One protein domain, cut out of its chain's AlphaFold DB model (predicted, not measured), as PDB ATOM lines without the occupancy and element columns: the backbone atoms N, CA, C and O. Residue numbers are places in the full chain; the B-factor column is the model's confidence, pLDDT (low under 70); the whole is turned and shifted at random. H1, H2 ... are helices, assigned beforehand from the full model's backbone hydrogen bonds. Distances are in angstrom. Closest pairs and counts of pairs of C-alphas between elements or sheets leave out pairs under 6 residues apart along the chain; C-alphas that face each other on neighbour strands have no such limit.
ATOM      1  N   THR A 348     173.220 210.291 273.523       94.25
ATOM      2  CA  THR A 348     174.340 209.514 274.052       94.25
ATOM      3  C   THR A 348     174.715 210.026 275.444       94.25
ATOM      4  O   THR A 348     175.067 211.194 275.607       94.25
ATOM      5  N   LEU A 349     174.638 209.148 276.450       93.88
ATOM      6  CA  LEU A 349     175.067 209.413 277.828       93.88
ATOM      7  C   LEU A 349     174.449 210.676 278.464       93.88
ATOM      8  O   LEU A 349     175.103 211.335 279.267       93.88
ATOM      9  N   PHE A 350     173.185 210.991 278.151       92.50
ATOM     10  CA  PHE A 350     172.505 212.224 278.588       92.50
ATOM     11  C   PHE A 350     172.626 212.540 280.089       92.50
ATOM     12  O   PHE A 350     172.789 213.695 280.465       92.50
ATOM     13  N   ARG A 351     172.567 211.519 280.953       92.38
ATOM     14  CA  ARG A 351     172.686 211.694 282.411       92.38
ATOM     15  C   ARG A 351     174.119 211.766 282.936       92.38
ATOM     16  O   ARG A 351     174.315 212.134 284.089       92.38
ATOM     17  N   HIS A 352     175.103 211.373 282.134       95.06
ATOM     18  CA  HIS A 352     176.498 211.256 282.564       95.06
ATOM     19  C   HIS A 352     177.394 212.335 281.960       95.06
ATOM     20  O   HIS A 352     178.467 212.600 282.497       95.06
ATOM     21  N   TRP A 353     176.974 212.944 280.852       96.62
ATOM     22  CA  TRP A 353     177.697 213.998 280.148       96.62
ATOM     23  C   TRP A 353     176.932 215.319 280.204       96.62
ATOM     24  O   TRP A 353     175.756 215.369 280.563       96.62
ATOM     25  N   ASN A 354     177.607 216.415 279.847       94.62
ATOM     26  CA  ASN A 354     176.896 217.668 279.625       94.62
ATOM     27  C   ASN A 354     176.012 217.555 278.365       94.62
ATOM     28  O   ASN A 354     176.297 216.789 277.441       94.62
ATOM     29  N   LEU A 355     174.937 218.346 278.326       93.88
ATOM     30  CA  LEU A 355     173.946 218.288 277.250       93.88
ATOM     31  C   LEU A 355     174.558 218.559 275.862       93.88
ATOM     32  O   LEU A 355     174.127 217.949 274.883       93.88
ATOM     33  N   TYR A 356     175.564 219.436 275.769       94.12
ATOM     34  CA  TYR A 356     176.249 219.731 274.508       94.12
ATOM     35  C   TYR A 356     176.932 218.490 273.931       94.12
ATOM     36  O   TYR A 356     176.641 218.116 272.794       94.12
ATOM     37  N   ASP A 357     177.773 217.823 274.721       95.25
ATOM     38  CA  ASP A 357     178.510 216.633 274.296       95.25
ATOM     39  C   ASP A 357     177.552 215.476 274.004       95.25
ATOM     40  O   ASP A 357     177.682 214.808 272.976       95.25
ATOM     41  N   SER A 358     176.522 215.289 274.834       96.12
ATOM     42  CA  SER A 358     175.475 214.297 274.579       96.12
ATOM     43  C   SER A 358     174.783 214.517 273.236       96.12
ATOM     44  O   SER A 358     174.653 213.576 272.453       96.12
ATOM     45  N   MET A 359     174.381 215.750 272.912       95.25
ATOM     46  CA  MET A 359     173.795 216.070 271.604       95.25
ATOM     47  C   MET A 359     174.805 215.902 270.466       95.25
ATOM     48  O   MET A 359     174.457 215.369 269.413       95.25
ATOM     49  N   PHE A 360     176.051 216.333 270.666       94.56
ATOM     50  CA  PHE A 360     177.091 216.291 269.644       94.56
ATOM     51  C   PHE A 360     177.456 214.856 269.239       94.56
ATOM     52  O   PHE A 360     177.601 214.564 268.051       94.56
ATOM     53  N   HIS A 361     177.537 213.950 270.214       94.94
ATOM     54  CA  HIS A 361     177.882 212.539 270.020       94.94
ATOM     55  C   HIS A 361     176.672 211.629 269.756       94.94
ATOM     56  O   HIS A 361     176.806 210.404 269.717       94.94
ATOM     57  N   SER A 362     175.482 212.193 269.549       95.12
ATOM     58  CA  SER A 362     174.283 211.430 269.198       95.12
ATOM     59  C   SER A 362     174.156 211.257 267.690       95.12
ATOM     60  O   SER A 362     174.015 212.241 266.963       95.12
ATOM     61  N   GLY A 363     174.120 210.010 267.209       92.69
ATOM     62  CA  GLY A 363     174.079 209.702 265.772       92.69
ATOM     63  C   GLY A 363     172.934 210.388 265.012       92.69
ATOM     64  O   GLY A 363     173.148 210.935 263.930       92.69
ATOM     65  N   TYR A 364     171.737 210.450 265.606       92.62
ATOM     66  CA  TYR A 364     170.581 211.126 265.002       92.62
ATOM     67  C   TYR A 364     170.815 212.635 264.811       92.62
ATOM     68  O   TYR A 364     170.599 213.173 263.722       92.62
ATOM     69  N   VAL A 365     171.302 213.317 265.853       94.38
ATOM     70  CA  VAL A 365     171.588 214.760 265.822       94.38
ATOM     71  C   VAL A 365     172.744 215.045 264.864       94.38
ATOM     72  O   VAL A 365     172.647 215.950 264.030       94.38
ATOM     73  N   ALA A 366     173.799 214.228 264.924       94.25
ATOM     74  CA  ALA A 366     174.944 214.302 264.031       94.25
ATOM     75  C   ALA A 366     174.522 214.224 262.560       94.25
ATOM     76  O   ALA A 366     174.921 215.085 261.772       94.25
ATOM     77  N   GLY A 367     173.665 213.260 262.207       94.56
ATOM     78  CA  GLY A 367     173.121 213.087 260.859       94.56
ATOM     79  C   GLY A 367     172.231 214.245 260.405       94.56
ATOM     80  O   GLY A 367     172.409 214.766 259.301       94.56
ATOM     81  N   LYS A 368     171.303 214.698 261.259       95.31
ATOM     82  CA  LYS A 368     170.350 215.771 260.920       95.31
ATOM     83  C   LYS A 368     171.011 217.141 260.780       95.31
ATOM     84  O   LYS A 368     170.703 217.866 259.836       95.31
ATOM     85  N   LEU A 369     171.930 217.494 261.678       95.00
ATOM     86  CA  LEU A 369     172.607 218.797 261.669       95.00
ATOM     87  C   LEU A 369     173.924 218.798 260.882       95.00
ATOM     88  O   LEU A 369     174.494 219.867 260.665       95.00
ATOM     89  N   LYS A 370     174.398 217.633 260.422       95.69
ATOM     90  CA  LYS A 370     175.687 217.454 259.734       95.69
ATOM     91  C   LYS A 370     176.853 217.994 260.568       95.69
ATOM     92  O   LYS A 370     177.635 218.821 260.096       95.69
ATOM     93  N   LEU A 371     176.962 217.539 261.818       95.00
ATOM     94  CA  LEU A 371     177.905 218.070 262.823       95.00
ATOM     95  C   LEU A 371     179.394 217.878 262.478       95.00
ATOM     96  O   LEU A 371     180.261 218.543 263.053       95.00
ATOM     97  N   TRP A 372     179.707 217.022 261.502       94.75
ATOM     98  CA  TRP A 372     181.052 216.912 260.929       94.75
ATOM     99  C   TRP A 372     181.463 218.149 260.112       94.75
ATOM    100  O   TRP A 372     182.638 218.313 259.805       94.75
ATOM    101  N   ARG A 373     180.520 219.041 259.774       96.00
ATOM    102  CA  ARG A 373     180.779 220.327 259.111       96.00
ATOM    103  C   ARG A 373     180.700 221.476 260.110       96.00
ATOM    104  O   ARG A 373     179.818 221.502 260.967       96.00
ATOM    105  N   GLU A 374     181.521 222.506 259.919       95.56
ATOM    106  CA  GLU A 374     181.510 223.710 260.766       95.56
ATOM    107  C   GLU A 374     180.141 224.399 260.822       95.56
ATOM    108  O   GLU A 374     179.698 224.811 261.891       95.56
ATOM    109  N   LYS A 375     179.428 224.472 259.687       96.19
ATOM    110  CA  LYS A 375     178.067 225.032 259.637       96.19
ATOM    111  C   LYS A 375     177.107 224.268 260.555       96.19
ATOM    112  O   LYS A 375     176.304 224.890 261.241       96.19
ATOM    113  N   GLY A 376     177.213 222.939 260.598       95.44
ATOM    114  CA  GLY A 376     176.415 222.102 261.493       95.44
ATOM    115  C   GLY A 376     176.715 222.386 262.962       95.44
ATOM    116  O   GLY A 376     175.796 222.535 263.762       95.44
ATOM    117  N   ARG A 377     177.997 222.567 263.304       94.62
ATOM    118  CA  ARG A 377     178.427 222.931 264.665       94.62
ATOM    119  C   ARG A 377     177.914 224.305 265.092       94.62
ATOM    120  O   ARG A 377     177.393 224.437 266.195       94.62
ATOM    121  N   LYS A 378     177.986 225.305 264.206       95.62
ATOM    122  CA  LYS A 378     177.414 226.642 264.448       95.62
ATOM    123  C   LYS A 378     175.896 226.585 264.629       95.62
ATOM    124  O   LYS A 378     175.364 227.259 265.502       95.62
ATOM    125  N   ASN A 379     175.200 225.751 263.855       94.81
ATOM    126  CA  ASN A 379     173.759 225.545 264.020       94.81
ATOM    127  C   ASN A 379     173.418 224.919 265.379       94.81
ATOM    128  O   ASN A 379     172.454 225.348 266.006       94.81
ATOM    129  N   LEU A 380     174.204 223.940 265.844       94.81
ATOM    130  CA  LEU A 380     174.027 223.347 267.172       94.81
ATOM    131  C   LEU A 380     174.232 224.392 268.277       94.81
ATOM    132  O   LEU A 380     173.386 224.517 269.155       94.81
ATOM    133  N   GLN A 381     175.293 225.199 268.199       94.12
ATOM    134  CA  GLN A 381     175.508 226.320 269.125       94.12
ATOM    135  C   GLN A 381     174.350 227.325 269.088       94.12
ATOM    136  O   GLN A 381     173.885 227.773 270.131       94.12
ATOM    137  N   GLY A 382     173.833 227.630 267.896       94.44
ATOM    138  CA  GLY A 382     172.647 228.467 267.731       94.44
ATOM    139  C   GLY A 382     171.383 227.864 268.353       94.44
ATOM    140  O   GLY A 382     170.513 228.613 268.783       94.44
ATOM    141  N   PHE A 383     171.271 226.534 268.432       93.19
ATOM    142  CA  PHE A 383     170.180 225.861 269.138       93.19
ATOM    143  C   PHE A 383     170.292 226.064 270.652       93.19
ATOM    144  O   PHE A 383     169.313 226.454 271.278       93.19
ATOM    145  N   PHE A 384     171.492 225.906 271.221       93.81
ATOM    146  CA  PHE A 384     171.749 226.215 272.633       93.81
ATOM    147  C   PHE A 384     171.471 227.680 272.965       93.81
ATOM    148  O   PHE A 384     170.728 227.952 273.897       93.81
ATOM    149  N   ALA A 385     171.943 228.612 272.133       94.38
ATOM    150  CA  ALA A 385     171.668 230.038 272.313       94.38
ATOM    151  C   ALA A 385     170.164 230.382 272.277       94.38
ATOM    152  O   ALA A 385     169.749 231.376 272.861       94.38
ATOM    153  N   LYS A 386     169.343 229.583 271.578       95.19
ATOM    154  CA  LYS A 386     167.877 229.732 271.570       95.19
ATOM    155  C   LYS A 386     167.200 229.091 272.778       95.19
ATOM    156  O   LYS A 386     166.132 229.557 273.159       95.19
ATOM    157  N   MET A 387     167.764 228.013 273.319       91.81
ATOM    158  CA  MET A 387     167.226 227.347 274.508       91.81
ATOM    159  C   MET A 387     167.457 228.166 275.783       91.81
ATOM    160  O   MET A 387     166.617 228.096 276.677       91.81
ATOM    161  N   GLY A 388     168.534 228.958 275.830       84.44
ATOM    162  CA  GLY A 388     168.937 229.749 276.995       84.44
ATOM    163  C   GLY A 388     170.223 229.213 277.583       84.44
ATOM    164  O   GLY A 388     170.124 228.308 278.440       84.44
TER     165      GLY A 388
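AT A GLANCE: This is residues 348 to 388 of the 388 residues of an uncharacterized protein of Puccinia graminis f. sp. tritici (UniProt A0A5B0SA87). Three helices make a flat U: H2 is its base, short H1 is one arm, and H3, the longest helix, is the other. H1 and H2 meet in a corner, as do H2 and H3. The printed part has 41 residues, in order H1, H2, H3, with no named strand; the class is all helix. It is compact, with a radius of gyration of the C-alphas of 9.9 A, and spans 27 by 24 by 12 A.

HOW THE PARTS SIT: Start at H1, residues 355 to 360, and go on to H2, residues 363 to 369: they only just touch, with 3 pairs of C-alphas within 8 A, and only at the corner. Their closest C-alphas, of Met 359 and Val 365, are 6.3 A apart; the lines are about perpendicular at 83 degrees. Next look at H3, residues 374 to 387, which touches H2 with residues 376 to 380 alone; the closest C-alphas, of Leu 369 and Gly 376, are 5.0 A apart, and the lines are about perpendicular at 87 degrees. H1 and H3 are near each other, with 7 pairs of C-alphas within 10 A. In H1, H2 and H3 every O i to N i+4 pair is within hydrogen-bond range.

IN THESE COORDINATES: Find C-alpha 355 at (173.946, 218.288, 277.250), where H1 begins; it runs 8.5 A. H2 runs 10.1 A. H3 runs 20.2 A to C-alpha 387 at (167.226, 227.347, 274.508).

THE WHOLE: The C-alphas farthest apart, of Arg 351 and Lys 375, are 26.9 A apart. Both links are tight, the printed part has no cut, and no printed residue is under 70 in pLDDT.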